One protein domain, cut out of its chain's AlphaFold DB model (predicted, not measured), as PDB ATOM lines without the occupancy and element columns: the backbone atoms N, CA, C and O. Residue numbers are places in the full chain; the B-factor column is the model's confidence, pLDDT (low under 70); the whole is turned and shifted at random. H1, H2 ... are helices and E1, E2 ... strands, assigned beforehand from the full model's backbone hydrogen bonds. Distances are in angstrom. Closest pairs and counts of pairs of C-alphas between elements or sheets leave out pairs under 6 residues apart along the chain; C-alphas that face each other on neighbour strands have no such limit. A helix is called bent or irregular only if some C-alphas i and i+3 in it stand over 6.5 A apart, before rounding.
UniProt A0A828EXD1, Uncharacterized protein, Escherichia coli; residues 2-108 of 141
ATOM      1  N   ILE A   2     -15.988  13.264  43.447       88.44
ATOM      2  CA  ILE A   2     -15.504  14.664  43.422       88.44
ATOM      3  C   ILE A   2     -14.911  15.161  44.755       88.44
ATOM      4  O   ILE A   2     -13.831  15.739  44.752       88.44
ATOM      5  N   GLN A   3     -15.538  14.872  45.903       87.06
ATOM      6  CA  GLN A   3     -14.982  15.241  47.221       87.06
ATOM      7  C   GLN A   3     -13.608  14.619  47.502       87.06
ATOM      8  O   GLN A   3     -12.753  15.263  48.098       87.06
ATOM      9  N   LEU A   4     -13.395  13.374  47.064       90.81
ATOM     10  CA  LEU A   4     -12.125  12.675  47.246       90.81
ATOM     11  C   LEU A   4     -11.035  13.299  46.371       90.81
ATOM     12  O   LEU A   4      -9.916  13.479  46.841       90.81
ATOM     13  N   ILE A   5     -11.375  13.684  45.136       89.25
ATOM     14  CA  ILE A   5     -10.455  14.405  44.252       89.25
ATOM     15  C   ILE A   5     -10.105  15.775  44.844       89.25
ATOM     16  O   ILE A   5      -8.924  16.082  44.960       89.25
ATOM     17  N   ASP A   6     -11.086  16.570  45.287       85.69
ATOM     18  CA  ASP A   6     -10.826  17.874  45.922       85.69
ATOM     19  C   ASP A   6      -9.912  17.750  47.147       85.69
ATOM     20  O   ASP A   6      -8.923  18.474  47.267       85.69
ATOM     21  N   GLN A   7     -10.189  16.788  48.029       87.44
ATOM     22  CA  GLN A   7      -9.360  16.550  49.205       87.44
ATOM     23  C   GLN A   7      -7.936  16.120  48.827       87.44
ATOM     24  O   GLN A   7      -6.972  16.617  49.412       87.44
ATOM     25  N   ALA A   8      -7.786  15.228  47.848       89.12
ATOM     26  CA  ALA A   8      -6.483  14.747  47.405       89.12
ATOM     27  C   ALA A   8      -5.659  15.846  46.711       89.12
ATOM     28  O   ALA A   8      -4.463  15.964  46.972       89.12
ATOM     29  N   LEU A   9      -6.294  16.716  45.918       83.44
ATOM     30  CA  LEU A   9      -5.641  17.877  45.298       83.44
ATOM     31  C   LEU A   9      -5.177  18.927  46.324       83.44
ATOM     32  O   LEU A   9      -4.276  19.716  46.043       83.44
ATOM     33  N   ARG A  10      -5.746  18.925  47.536       82.50
ATOM     34  CA  ARG A  10      -5.323  19.781  48.661       82.50
ATOM     35  C   ARG A  10      -4.191  19.179  49.502       82.50
ATOM     36  O   ARG A  10      -3.730  19.837  50.434       82.50
ATOM     37  N   SER A  11      -3.748  17.959  49.196       86.31
ATOM     38  CA  SER A  11      -2.669  17.276  49.912       86.31
ATOM     39  C   SER A  11      -1.325  17.998  49.765       86.31
ATOM     40  O   SER A  11      -1.018  18.581  48.726       86.31
ATOM     41  N   THR A  12      -0.481  17.914  50.792       89.75
ATOM     42  CA  THR A  12       0.927  18.335  50.714       89.75
ATOM     43  C   THR A  12       1.818  17.292  50.037       89.75
ATOM     44  O   THR A  12       2.960  17.594  49.712       89.75
ATOM     45  N   ASN A  13       1.314  16.073  49.816       93.38
ATOM     46  CA  ASN A  13       2.029  15.006  49.127       93.38
ATOM     47  C   ASN A  13       1.805  15.108  47.608       93.38
ATOM     48  O   ASN A  13       0.677  14.958  47.132       93.38
ATOM     49  N   ASP A  14       2.886  15.335  46.860       89.81
ATOM     50  CA  ASP A  14       2.851  15.528  45.407       89.81
ATOM     51  C   ASP A  14       2.336  14.301  44.647       89.81
ATOM     52  O   ASP A  14       1.477  14.441  43.780       89.81
ATOM     53  N   THR A  15       2.731  13.093  45.049       93.38
ATOM     54  CA  THR A  15       2.260  11.840  44.438       93.38
ATOM     55  C   THR A  15       0.747  11.659  44.583       93.38
ATOM     56  O   THR A  15       0.079  11.184  43.668       93.38
ATOM     57  N   ILE A  16       0.169  12.062  45.721       92.00
ATOM     58  CA  ILE A  16      -1.291  12.021  45.918       92.00
ATOM     59  C   ILE A  16      -1.989  13.005  44.973       92.00
ATOM     60  O   ILE A  16      -3.001  12.647  44.369       92.00
ATOM     61  N   LYS A  17      -1.447  14.219  44.821       88.19
ATOM     62  CA  LYS A  17      -2.002  15.232  43.913       88.19
ATOM     63  C   LYS A  17      -1.949  14.771  42.459       88.19
ATOM     64  O   LYS A  17      -2.962  14.854  41.770       88.19
ATOM     65  N   GLU A  18      -0.809  14.254  42.010       86.31
ATOM     66  CA  GLU A  18      -0.627  13.752  40.643       86.31
ATOM     67  C   GLU A  18      -1.586  12.600  40.330       86.31
ATOM     68  O   GLU A  18      -2.274  12.630  39.309       86.31
ATOM     69  N   ASN A  19      -1.715  11.630  41.239       90.88
ATOM     70  CA  ASN A  19      -2.644  10.513  41.066       90.88
ATOM     71  C   ASN A  19      -4.106  10.974  41.037       90.88
ATOM     72  O   ASN A  19      -4.889  10.503  40.212       90.88
ATOM     73  N   ALA A  20      -4.488  11.910  41.910       89.62
ATOM     74  CA  ALA A  20      -5.829  12.486  41.894       89.62
ATOM     75  C   ALA A  20      -6.105  13.237  40.589       89.62
ATOM     76  O   ALA A  20      -7.190  13.116  40.025       89.62
ATOM     77  N   TRP A  21      -5.110  13.966  40.084       82.50
ATOM     78  CA  TRP A  21      -5.207  14.680  38.820       82.50
ATOM     79  C   TRP A  21      -5.381  13.733  37.636       82.50
ATOM     80  O   TRP A  21      -6.271  13.929  36.809       82.50
ATOM     81  N   HIS A  22      -4.581  12.669  37.594       84.50
ATOM     82  CA  HIS A  22      -4.701  11.620  36.591       84.50
ATOM     83  C   HIS A  22      -6.099  10.989  36.614       84.50
ATOM     84  O   HIS A  22      -6.780  10.962  35.594       84.50
ATOM     85  N   LEU A  23      -6.573  10.556  37.788       89.50
ATOM     86  CA  LEU A  23      -7.909   9.971  37.939       89.50
ATOM     87  C   LEU A  23      -9.023  10.930  37.512       89.50
ATOM     88  O   LEU A  23     -10.007  10.501  36.913       89.50
ATOM     89  N   TYR A  24      -8.882  12.221  37.812       85.69
ATOM     90  CA  TYR A  24      -9.874  13.214  37.428       85.69
ATOM     91  C   TYR A  24      -9.937  13.416  35.912       85.69
ATOM     92  O   TYR A  24     -11.027  13.430  35.342       85.69
ATOM     93  N   LYS A  25      -8.776  13.499  35.252       79.19
ATOM     94  CA  LYS A  25      -8.675  13.593  33.791       79.19
ATOM     95  C   LYS A  25      -9.287  12.384  33.092       79.19
ATOM     96  O   LYS A  25     -10.038  12.560  32.138       79.19
ATOM     97  N   GLU A  26      -9.008  11.179  33.583       84.31
ATOM     98  CA  GLU A  26      -9.594   9.955  33.028       84.31
ATOM     99  C   GLU A  26     -11.116   9.927  33.197       84.31
ATOM    100  O   GLU A  26     -11.839   9.584  32.266       84.31
ATOM    101  N   TRP A  27     -11.625  10.366  34.351       86.44
ATOM    102  CA  TRP A  27     -13.067  10.454  34.573       86.44
ATOM    103  C   TRP A  27     -13.749  11.454  33.628       86.44
ATOM    104  O   TRP A  27     -14.796  11.139  33.068       86.44
ATOM    105  N   ILE A  28     -13.154  12.628  33.395       78.19
ATOM    106  CA  ILE A  28     -13.719  13.627  32.471       78.19
ATOM    107  C   ILE A  28     -13.734  13.136  31.022       78.19
ATOM    108  O   ILE A  28     -14.653  13.452  30.272       78.19
ATOM    109  N   ARG A  29     -12.724  12.361  30.624       76.56
ATOM    110  CA  ARG A  29     -12.620  11.804  29.269       76.56
ATOM    111  C   ARG A  29     -13.526  10.603  29.027       76.56
ATOM    112  O   ARG A  29     -13.622  10.160  27.887       76.56
ATOM    113  N   SER A  30     -14.163  10.065  30.065       80.88
ATOM    114  CA  SER A  30     -15.103   8.954  29.911       80.88
ATOM    115  C   SER A  30     -16.295   9.351  29.036       80.88
ATOM    116  O   SER A  30     -16.722  10.504  29.061       80.88
ATOM    117  N   ASP A  31     -16.860   8.397  28.294       70.62
ATOM    118  CA  ASP A  31     -17.959   8.639  27.343       70.62
ATOM    119  C   ASP A  31     -19.179   9.330  27.981       70.62
ATOM    120  O   ASP A  31     -19.894  10.081  27.323       70.62
ATOM    121  N   ASP A  32     -19.377   9.137  29.286       69.12
ATOM    122  CA  ASP A  32     -20.459   9.750  30.058       69.12
ATOM    123  C   ASP A  32     -20.279  11.251  30.336       69.12
ATOM    124  O   ASP A  32     -21.256  11.926  30.679       69.12
ATOM    125  N   VAL A  33     -19.048  11.760  30.227       71.06
ATOM    126  CA  VAL A  33     -18.651  13.139  30.565       71.06
ATOM    127  C   VAL A  33     -18.036  13.865  29.363       71.06
ATOM    128  O   VAL A  33     -18.156  15.080  29.252       71.06
ATOM    129  N   SER A  34     -17.440  13.131  28.424       64.19
ATOM    130  CA  SER A  34     -16.696  13.640  27.269       64.19
ATOM    131  C   SER A  34     -17.464  14.638  26.382       64.19
ATOM    132  O   SER A  34     -16.871  15.657  26.015       64.19
ATOM    133  N   PRO A  35     -18.780  14.468  26.103       66.88
ATOM    134  CA  PRO A  35     -19.547  15.465  25.349       66.88
ATOM    135  C   PRO A  35     -19.538  16.842  26.014       66.88
ATOM    136  O   PRO A  35     -19.518  17.858  25.324       66.88
ATOM    137  N   LEU A  36     -19.483  16.877  27.355       66.81
ATOM    138  CA  LEU A  36     -19.383  18.134  28.078       66.81
ATOM    139  C   LEU A  36     -18.018  18.790  27.911       66.81
ATOM    140  O   LEU A  36     -17.909  20.011  27.825       66.81
ATOM    141  N   PHE A  37     -16.973  17.971  27.913       62.62
ATOM    142  CA  PHE A  37     -15.604  18.447  27.879       62.62
ATOM    143  C   PHE A  37     -15.286  19.163  26.571       62.62
ATOM    144  O   PHE A  37     -14.660  20.206  26.630       62.62
ATOM    145  N   ILE A  38     -15.776  18.685  25.424       61.00
ATOM    146  CA  ILE A  38     -15.503  19.307  24.116       61.00
ATOM    147  C   ILE A  38     -15.999  20.765  24.073       61.00
ATOM    148  O   ILE A  38     -15.261  21.659  23.670       61.00
ATOM    149  N   GLU A  39     -17.224  21.032  24.534       60.41
ATOM    150  CA  GLU A  39     -17.788  22.395  24.524       60.41
ATOM    151  C   GLU A  39     -17.264  23.272  25.678       60.41
ATOM    152  O   GLU A  39     -17.212  24.504  25.578       60.41
ATOM    153  N   ILE A  40     -16.861  22.649  26.789       62.69
ATOM    154  CA  ILE A  40     -16.255  23.338  27.930       62.69
ATOM    155  C   ILE A  40     -14.777  23.659  27.676       62.69
ATOM    156  O   ILE A  40     -14.330  24.704  28.127       62.69
ATOM    157  N   GLU A  41     -14.016  22.825  26.966       58.53
ATOM    158  CA  GLU A  41     -12.577  22.983  26.701       58.53
ATOM    159  C   GLU A  41     -12.278  24.267  25.914       58.53
ATOM    160  O   GLU A  41     -11.359  25.006  26.279       58.53
ATOM    161  N   ASP A  42     -13.117  24.611  24.934       55.28
ATOM    162  CA  ASP A  42     -13.024  25.886  24.207       55.28
ATOM    163  C   ASP A  42     -13.230  27.108  25.128       55.28
ATOM    164  O   ASP A  42     -12.671  28.184  24.890       55.28
ATOM    165  N   ASN A  43     -13.982  26.943  26.223       51.41
ATOM    166  CA  ASN A  43     -14.314  27.999  27.184       51.41
ATOM    167  C   ASN A  43     -13.454  27.976  28.468       51.41
ATOM    168  O   ASN A  43     -13.298  29.005  29.129       51.41
ATOM    169  N   LEU A  44     -12.857  26.836  28.823       54.94
ATOM    170  CA  LEU A  44     -12.054  26.597  30.023       54.94
ATOM    171  C   LEU A  44     -10.627  26.197  29.631       54.94
ATOM    172  O   LEU A  44     -10.180  25.069  29.844       54.94
ATOM    173  N   ARG A  45      -9.870  27.190  29.142       49.59
ATOM    174  CA  ARG A  45      -8.415  27.122  28.879       49.59
ATOM    175  C   ARG A  45      -7.581  26.510  30.020       49.59
ATOM    176  O   ARG A  45      -6.449  26.101  29.791       49.59
ATOM    177  N   THR A  46      -8.120  26.459  31.234       52.28
ATOM    178  CA  THR A  46      -7.511  25.930  32.460       52.28
ATOM    179  C   THR A  46      -7.371  24.409  32.500       52.28
ATOM    180  O   THR A  46      -6.530  23.909  33.233       52.28
ATOM    181  N   PHE A  47      -8.117  23.632  31.710       52.41
ATOM    182  CA  PHE A  47      -7.956  22.166  31.734       52.41
ATOM    183  C   PHE A  47      -6.651  21.668  31.098       52.41
ATOM    184  O   PHE A  47      -6.127  20.619  31.488       52.41
ATOM    185  N   ASN A  48      -6.116  22.445  30.156       50.94
ATOM    186  CA  ASN A  48      -4.879  22.147  29.441       50.94
ATOM    187  C   ASN A  48      -3.641  22.785  30.086       50.94
ATOM    188  O   ASN A  48      -2.527  22.575  29.606       50.94
ATOM    189  N   THR A  49      -3.799  23.534  31.184       54.94
ATOM    190  CA  THR A  49      -2.656  24.047  31.940       54.94
ATOM    191  C   THR A  49      -2.134  22.977  32.897       54.94
ATOM    192  O   THR A  49      -2.884  22.253  33.551       54.94
ATOM    193  N   ASN A  50      -0.807  22.871  32.995       49.78
ATOM    194  CA  ASN A  50      -0.154  22.029  34.005       49.78
ATOM    195  C   ASN A  50      -0.226  22.649  35.411       49.78
ATOM    196  O   ASN A  50       0.105  21.992  36.394       49.78
ATOM    197  N   GLU A  51      -0.677  23.899  35.504       53.59
ATOM    198  CA  GLU A  51      -0.868  24.631  36.746       53.59
ATOM    199  C   GLU A  51      -2.342  24.993  36.876       53.59
ATOM    200  O   GLU A  51      -2.876  25.784  36.096       53.59
ATOM    201  N   LEU A  52      -2.991  24.378  37.858       58.00
ATOM    202  CA  LEU A  52      -4.334  24.729  38.280       58.00
ATOM    203  C   LEU A  52      -4.270  25.395  39.636       58.00
ATOM    204  O   LEU A  52      -3.676  24.897  40.594       58.00
ATOM    205  N   THR A  53      -4.928  26.532  39.714       63.59
ATOM    206  CA  THR A  53      -5.195  27.230  40.950       63.59
ATOM    207  C   THR A  53      -6.493  26.709  41.556       63.59
ATOM    208  O   THR A  53      -7.395  26.211  40.880       63.59
ATOM    209  N   ARG A  54      -6.648  26.890  42.868       66.94
ATOM    210  CA  ARG A  54      -7.891  26.540  43.578       66.94
ATOM    211  C   ARG A  54      -9.124  27.294  43.059       66.94
ATOM    212  O   ARG A  54     -10.242  26.918  43.404       66.94
ATOM    213  N   ASN A  55      -8.927  28.342  42.262       73.94
ATOM    214  CA  ASN A  55      -9.984  29.193  41.731       73.94
ATOM    215  C   ASN A  55     -10.445  28.780  40.333       73.94
ATOM    216  O   ASN A  55     -11.469  29.279  39.872       73.94
ATOM    217  N   ASP A  56      -9.745  27.850  39.691       74.62
ATOM    218  CA  ASP A  56     -10.124  27.380  38.368       74.62
ATOM    219  C   ASP A  56     -11.355  26.484  38.472       74.62
ATOM    220  O   ASP A  56     -11.416  25.583  39.313       74.62
ATOM    221  N   ASN A  57     -12.358  26.756  37.635       76.06
ATOM    222  CA  ASN A  57     -13.638  26.046  37.621       76.06
ATOM    223  C   ASN A  57     -13.495  24.672  36.967       76.06
ATOM    224  O   ASN A  57     -13.968  24.449  35.862       76.06
ATOM    225  N   ILE A  58     -12.804  23.767  37.647       76.44
ATOM    226  CA  ILE A  58     -12.472  22.451  37.111       76.44
ATOM    227  C   ILE A  58     -13.462  21.374  37.520       76.44
ATOM    228  O   ILE A  58     -13.513  20.359  36.857       76.44
ATOM    229  N   PHE A  59     -14.238  21.542  38.592       85.38
ATOM    230  CA  PHE A  59     -15.090  20.467  39.088       85.38
ATOM    231  C   PHE A  59     -16.455  20.460  38.421       85.38
ATOM    232  O   PHE A  59     -17.278  21.344  38.654       85.38
ATOM    233  N   ILE A  60     -16.703  19.398  37.662       87.50
ATOM    234  CA  ILE A  60     -18.005  19.056  37.093       87.50
ATOM    235  C   ILE A  60     -18.802  18.236  38.114       87.50
ATOM    236  O   ILE A  60     -18.358  17.190  38.592       87.50
ATOM    237  N   LEU A  61     -19.995  18.716  38.441       89.69
ATOM    238  CA  LEU A  61     -20.970  18.051  39.290       89.69
ATOM    239  C   LEU A  61     -22.193  17.718  38.440       89.69
ATOM    240  O   LEU A  61     -22.829  18.612  37.883       89.69
ATOM    241  N   PHE A  62     -22.548  16.439  38.387       89.44
ATOM    242  CA  PHE A  62     -23.825  16.000  37.838       89.44
ATOM    243  C   PHE A  62     -24.909  16.126  38.896       89.44
ATOM    244  O   PHE A  62     -24.683  15.801  40.068       89.44
ATOM    245  N   SER A  63     -26.083  16.600  38.486       90.25
ATOM    246  CA  SER A  63     -27.245  16.519  39.358       90.25
ATOM    247  C   SER A  63     -27.611  15.060  39.653       90.25
ATOM    248  O   SER A  63     -27.241  14.144  38.922       90.25
ATOM    249  N   SER A  64     -28.353  14.828  40.731       88.62
ATOM    250  CA  SER A  64     -28.809  13.486  41.106       88.62
ATOM    251  C   SER A  64     -30.007  12.983  40.293       88.62
ATOM    252  O   SER A  64     -30.596  11.972  40.669       88.62
ATOM    253  N   VAL A  65     -30.430  13.710  39.257       87.44
ATOM    254  CA  VAL A  65     -31.542  13.317  38.383       87.44
ATOM    255  C   VAL A  65     -31.000  12.973  37.002       87.44
ATOM    256  O   VAL A  65     -30.018  13.568  36.553       87.44
ATOM    257  N   ASP A  66     -31.630  11.997  36.352       85.75
ATOM    258  CA  ASP A  66     -31.216  11.550  35.024       85.75
ATOM    259  C   ASP A  66     -31.318  12.690  34.002       85.75
ATOM    260  O   ASP A  66     -32.285  13.452  34.012       85.75
ATOM    261  N   ASP A  67     -30.271  12.829  33.189       85.19
ATOM    262  CA  ASP A  67     -30.034  13.942  32.257       85.19
ATOM    263  C   ASP A  67     -30.315  15.351  32.825       85.19
ATOM    264  O   ASP A  67     -30.727  16.272  32.119       85.19
ATOM    265  N   GLY A  68     -30.119  15.536  34.133       88.56
ATOM    266  CA  GLY A  68     -30.373  16.814  34.783       88.56
ATOM    267  C   GLY A  68     -29.227  17.821  34.673       88.56
ATOM    268  O   GLY A  68     -28.173  17.531  34.101       88.56
ATOM    269  N   PRO A  69     -29.395  19.000  35.300       90.81
ATOM    270  CA  PRO A  69     -28.421  20.075  35.238       90.81
ATOM    271  C   PRO A  69     -27.020  19.676  35.684       90.81
ATOM    272  O   PRO A  69     -26.826  18.885  36.611       90.81
ATOM    273  N   VAL A  70     -26.034  20.300  35.052       89.50
ATOM    274  CA  VAL A  70     -24.615  20.130  35.360       89.50
ATOM    275  C   VAL A  70     -24.095  21.424  35.950       89.50
ATOM    276  O   VAL A  70     -24.354  22.502  35.426       89.50
ATOM    277  N   MET A  71     -23.374  21.332  37.061       89.94
ATOM    278  CA  MET A  71     -22.772  22.483  37.721       89.94
ATOM    279  C   MET A  71     -21.254  22.405  37.599       89.94
ATOM    280  O   MET A  71     -20.663  21.380  37.923       89.94
ATOM    281  N   VAL A  72     -20.631  23.507  37.187       87.12
ATOM    282  CA  VAL A  72     -19.173  23.634  37.132       87.12
ATOM    283  C   VAL A  72     -18.716  24.618  38.204       87.12
ATOM    284  O   VAL A  72     -19.210  25.743  38.296       87.12
ATOM    285  N   VAL A  73     -17.795  24.188  39.064       86.56
ATOM    286  CA  VAL A  73     -17.300  24.981  40.197       86.56
ATOM    287  C   VAL A  73     -15.797  24.844  40.360       86.56
ATOM    288  O   VAL A  73     -15.192  23.850  39.969       86.56
ATOM    289  N   SER A  74     -15.181  25.840  40.985       84.00
ATOM    290  CA  SER A  74     -13.792  25.738  41.408       84.00
ATOM    291  C   SER A  74     -13.629  24.899  42.666       84.00
ATOM    292  O   SER A  74     -14.580  24.694  43.424       84.00
ATOM    293  N   SER A  75     -12.400  24.444  42.923       82.19
ATOM    294  CA  SER A  75     -12.051  23.765  44.178       82.19
ATOM    295  C   SER A  75     -12.391  24.624  45.395       82.19
ATOM    296  O   SER A  75     -12.959  24.130  46.369       82.19
ATOM    297  N   GLN A  76     -12.084  25.924  45.347       85.44
ATOM    298  CA  GLN A  76     -12.394  26.843  46.436       85.44
ATOM    299  C   GLN A  76     -13.904  26.968  46.644       85.44
ATOM    300  O   GLN A  76     -14.381  26.796  47.761       85.44
ATOM    301  N   ARG A  77     -14.666  27.170  45.562       88.62
ATOM    302  CA  ARG A  77     -16.127  27.294  45.626       88.62
ATOM    303  C   ARG A  77     -16.784  26.020  46.156       88.62
ATOM    304  O   ARG A  77     -17.659  26.102  47.016       88.62
ATOM    305  N   LEU A  78     -16.344  24.856  45.674       89.38
ATOM    306  CA  LEU A  78     -16.789  23.552  46.154       89.38
ATOM    307  C   LEU A  78     -16.563  23.429  47.665       89.38
ATOM    308  O   LEU A  78     -17.485  23.084  48.400       89.38
ATOM    309  N   HIS A  79     -15.363  23.766  48.136       88.38
ATOM    310  CA  HIS A  79     -15.024  23.722  49.553       88.38
ATOM    311  C   HIS A  79     -15.871  24.679  50.401       88.38
ATOM    312  O   HIS A  79     -16.393  24.264  51.435       88.38
ATOM    313  N   ASP A  80     -16.061  25.920  49.946       90.38
ATOM    314  CA  ASP A  80     -16.859  26.932  50.649       90.38
ATOM    315  C   ASP A  80     -18.337  26.535  50.755       90.38
ATOM    316  O   ASP A  80     -19.000  26.844  51.744       90.38
ATOM    317  N   MET A  81     -18.877  25.851  49.743       91.94
ATOM    318  CA  MET A  81     -20.258  25.360  49.752       91.94
ATOM    319  C   MET A  81     -20.418  24.092  50.598       91.94
ATOM    320  O   MET A  81     -21.468  23.889  51.209       91.94
ATOM    321  N   LEU A  82     -19.387  23.245  50.675       90.44
ATOM    322  CA  LEU A  82     -19.369  22.095  51.582       90.44
ATOM    323  C   LEU A  82     -19.243  22.535  53.048       90.44
ATOM    324  O   LEU A  82     -19.925  21.967  53.901       90.44
ATOM    325  N   ASN A  83     -18.449  23.574  53.331       90.31
ATOM    326  CA  ASN A  83     -18.165  24.086  54.677       90.31
ATOM    327  C   ASN A  83     -18.524  25.582  54.803       90.31
ATOM    328  O   ASN A  83     -17.637  26.437  54.854       90.31
ATOM    329  N   PRO A  84     -19.820  25.929  54.846       91.50
ATOM    330  CA  PRO A  84     -20.246  27.303  54.649       91.50
ATOM    331  C   PRO A  84     -20.033  28.199  55.869       91.50
ATOM    332  O   PRO A  84     -20.285  27.827  57.017       91.50
ATOM    333  N   THR A  85     -19.668  29.446  55.590       89.31
ATOM    334  CA  THR A  85     -19.647  30.565  56.534       89.31
ATOM    335  C   THR A  85     -20.875  31.454  56.323       89.31
ATOM    336  O   THR A  85     -21.643  31.260  55.379       89.31
ATOM    337  N   LYS A  86     -21.086  32.454  57.187       85.06
ATOM    338  CA  LYS A  86     -22.218  33.392  57.058       85.06
ATOM    339  C   LYS A  86     -22.252  34.111  55.696       85.06
ATOM    340  O   LYS A  86     -23.338  34.404  55.210       85.06
ATOM    341  N   ASP A  87     -21.080  34.312  55.087       87.50
ATOM    342  CA  ASP A  87     -20.882  35.068  53.848       87.50
ATOM    343  C   ASP A  87     -20.748  34.152  52.614       87.50
ATOM    344  O   ASP A  87     -20.451  34.623  51.516       87.50
ATOM    345  N   THR A  88     -20.955  32.833  52.763       89.81
ATOM    346  CA  THR A  88     -20.890  31.896  51.633       89.81
ATOM    347  C   THR A  88     -21.914  32.284  50.569       89.81
ATOM    348  O   THR A  88     -23.124  32.238  50.787       89.81
ATOM    349  N   ASN A  89     -21.419  32.621  49.378       89.56
ATOM    350  CA  ASN A  89     -22.260  32.835  48.211       89.56
ATOM    351  C   ASN A  89     -22.850  31.489  47.761       89.56
ATOM    352  O   ASN A  89     -22.107  30.537  47.543       89.56
ATOM    353  N   TRP A  90     -24.159  31.400  47.549       89.75
ATOM    354  CA  TRP A  90     -24.827  30.177  47.079       89.75
ATOM    355  C   TRP A  90     -25.289  30.244  45.620       89.75
ATOM    356  O   TRP A  90     -25.785  29.253  45.095       89.75
ATOM    357  N   ASN A  91     -25.108  31.383  44.950       86.25
ATOM    358  CA  ASN A  91     -25.460  31.536  43.543       86.25
ATOM    359  C   ASN A  91     -24.407  30.840  42.675       86.25
ATOM    360  O   ASN A  91     -23.229  31.207  42.707       86.25
ATOM    361  N   SER A  92     -24.811  29.829  41.914       75.69
ATOM    362  CA  SER A  92     -23.920  29.143  40.977       75.69
ATOM    363  C   SER A  92     -23.971  29.835  39.616       75.69
ATOM    364  O   SER A  92     -25.047  30.041  39.065       75.69
ATOM    365  N   THR A  93     -22.807  30.228  39.097       69.25
ATOM    366  CA  THR A  93     -22.686  31.010  37.852       69.25
ATOM    367  C   THR A  93     -22.597  30.128  36.608       69.25
ATOM    368  O   THR A  93     -23.005  30.554  35.534       69.25
ATOM    369  N   TYR A  94     -22.104  28.895  36.753       83.62
ATOM    370  CA  TYR A  94     -21.923  27.945  35.654       83.62
ATOM    371  C   TYR A  94     -22.807  26.725  35.884       83.62
ATOM    372  O   TYR A  94     -22.387  25.729  36.479       83.62
ATOM    373  N   ILE A  95     -24.067  26.848  35.474       88.81
ATOM    374  CA  ILE A  95     -25.018  25.740  35.451       88.81
ATOM    375  C   ILE A  95     -25.486  25.559  34.020       88.81
ATOM    376  O   ILE A  95     -25.943  26.513  33.394       88.81
ATOM    377  N   TYR A  96     -25.404  24.331  33.539       87.88
ATOM    378  CA  TYR A  96     -25.844  23.922  32.217       87.88
ATOM    379  C   TYR A  96     -27.063  23.023  32.340       87.88
ATOM    380  O   TYR A  96     -27.237  22.338  33.351       87.88
ATOM    381  N   LYS A  97     -27.931  23.057  31.330       88.31
ATOM    382  CA  LYS A  97     -29.208  22.342  31.344       88.31
ATOM    383  C   LYS A  97     -29.035  20.832  31.487       88.31
ATOM    384  O   LYS A  97     -29.766  20.241  32.277       88.31
ATOM    385  N   SER A  98     -28.087  20.239  30.764       87.12
ATOM    386  CA  SER A  98     -27.725  18.830  30.913       87.12
ATOM    387  C   SER A  98     -26.335  18.536  30.353       87.12
ATOM    388  O   SER A  98     -25.629  19.436  29.897       87.12
ATOM    389  N   ARG A  99     -25.942  17.257  30.374       80.44
ATOM    390  CA  ARG A  99     -24.684  16.795  29.776       80.44
ATOM    391  C   ARG A  99     -24.669  16.749  28.251       80.44
ATOM    392  O   ARG A  99     -23.601  16.645  27.661       80.44
ATOM    393  N   HIS A 100     -25.845  16.841  27.639       81.38
ATOM    394  CA  HIS A 100     -26.030  16.827  26.189       81.38
ATOM    395  C   HIS A 100     -26.408  18.206  25.633       81.38
ATOM    396  O   HIS A 100     -26.418  18.397  24.421       81.38
ATOM    397  N   GLU A 101     -26.744  19.162  26.507       82.94
ATOM    398  CA  GLU A 101     -27.156  20.511  26.126       82.94
ATOM    399  C   GLU A 101     -26.505  21.546  27.055       82.94
ATOM    400  O   GLU A 101     -27.011  21.845  28.144       82.94
ATOM    401  N   MET A 102     -25.404  22.152  26.592       79.75
ATOM    402  CA  MET A 102     -24.671  23.220  27.293       79.75
ATOM    403  C   MET A 102     -25.364  24.574  27.264       79.75
ATOM    404  O   MET A 102     -24.729  25.627  27.190       79.75
ATOM    405  N   LEU A 103     -26.686  24.583  27.353       84.12
ATOM    406  CA  LEU A 103     -27.418  25.823  27.503       84.12
ATOM    407  C   LEU A 103     -27.261  26.311  28.950       84.12
ATOM    408  O   LEU A 103     -27.686  25.594  29.864       84.12
ATOM    409  N   PRO A 104     -26.685  27.506  29.194       85.88
ATOM    410  CA  PRO A 104     -26.613  28.053  30.537       85.88
ATOM    411  C   PRO A 104     -28.020  28.279  31.085       85.88
ATOM    412  O   PRO A 104     -28.874  28.871  30.421       85.88
ATOM    413  N   VAL A 105     -28.262  27.836  32.314       89.06
ATOM    414  CA  VAL A 105     -29.548  27.996  32.994       89.06
ATOM    415  C   VAL A 105     -29.365  28.738  34.306       89.06
ATOM    416  O   VAL A 105     -28.390  28.548  35.028       89.06
ATOM    417  N   ASN A 106     -30.339  29.582  34.641       89.00
ATOM    418  CA  ASN A 106     -30.353  30.285  35.914       89.00
ATOM    419  C   ASN A 106     -31.317  29.580  36.872       89.00
ATOM    420  O   ASN A 106     -32.535  29.647  36.703       89.00
ATOM    421  N   LEU A 107     -30.767  28.882  37.864       88.31
ATOM    422  CA  LEU A 107     -31.528  28.159  38.880       88.31
ATOM    423  C   LEU A 107     -31.250  28.754  40.258       88.31
ATOM    424  O   LEU A 107     -30.115  29.070  40.607       88.31
ATOM    425  N   THR A 108     -32.299  28.885  41.068       90.19
ATOM    426  CA  THR A 108     -32.168  29.419  42.427       90.19
ATOM    427  C   THR A 108     -31.486  28.412  43.361       90.19
ATOM    428  O   THR A 108     -31.680  27.203  43.191       90.19
TER     429      THR A 108
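Overview. This is residues 2 to 108 of the 141 residues of an uncharacterized protein of Escherichia coli (UniProt A0A828EXD1). A short strand hairpin, E1 and E2, lies nearest the middle of the domain, with a helical hairpin, H1 and H2, on one side of it and the small helices H3 and H5 on opposite sides of the strands; the helices make few contacts with each other. After H5, residues 83 to 93 swing out in a wide loop, residues 95 to 96 come back to pair with E2, and the rest runs on with no named element to residue 108. The printed part has 107 residues, with five named helices and two named strands in the order H1, H2, H3, H4, E1, E2, H5, and the sheet, E1 - E2, is antiparallel. The class is mostly helix, though only 52 of the 107 residues are in named elements. The whole is compact, with a radius of gyration of the C-alphas of 13.9 A and spans of 38 by 37 by 24 A.

Along the chain. Find C-alpha 2 at (-15.504, 14.664, 43.422); from there H1 runs over residues 2 to 9, 10.5 A. After a tight link, H2 takes residues 14 to 29 and is the longest helix, 22.7 A; it begins at C-alpha 14, (2.851, 15.528, 45.407). H3 follows with residues 34 to 41, 10.2 A. H4 is residues 45 to 48, neither bent nor irregular, but only just: C-alphas 45 and 48 are 6.1 A apart. Read on to E1, residues 59 to 62, 9.9 A, and to E2, residues 70 to 73, 10.0 A. H5, residues 75 to 82, 10.5 A, ends at C-alpha 82, (-19.369, 22.095, 51.582).

Arrangement. Look first at E1 and E2, a hairpin of antiparallel neighbours at 157 degrees between directions. C-alphas 60 and 72 face each other at 4.7 A; N 61 and O 71, 2.8 A, and N 59 and O 73, 2.9 A, are within hydrogen-bond range. Residues 70 to 71 of E2 also pair, antiparallel, with residues 95 to 96. From Phe 59 of E1, look to H1: the closest C-alphas are those of Ile 2 and Phe 59, 7.3 A apart. On the H5 side, the C-alphas of Phe 59 and Ser 75 are the closest of E1 and H5, at 6.8 A. H1 and H5 are close but not clearly touching, with Asp 6 and Ser 75 closest by C-alpha, 6.3 A, at a steep tilt of 50 degrees, opposite ways. H1 and H2 form a helical hairpin; they touch, with the C-alphas of Leu 9 and Lys 17 closest at 4.7 A, and run opposite ways at a shallow tilt of 34.8 degrees, only just short of steep. H2, with residues 28 to 29 alone, only just touches H3, only at the corner by their link, with 3 pairs of C-alphas within 8 A; the closest are those of Ile 28 and Ser 34, 6.0 A. H3 and H4 are close but not clearly touching, Glu 41 and Phe 47 being closest by C-alpha at 6.9 A. Among the pairs that are apart are H2 and E2, H3 and E1, and H4 and H5. In H1, H2 and H5 every O i to N i+4 pair is within hydrogen-bond range, in H3 3 of 4 are, and H4 is too short for such a pair, with its one O i to N i+3 pair not within range.

Size, cuts and confidence. The C-alphas of Asp 31 and Lys 86 are the two farthest apart, at 38.9 A. The printed part has no cut, and no link between named elements is long. Residues 83 to 108 hold no named element, and their C-alphas lie 10 to 23 A from the mean of the C-alphas. The mean pLDDT of the printed part is 80.2; confidence is low, under 70, at residue 32, residues 34 to 54 and residue 93, a range that takes in H3 and H4.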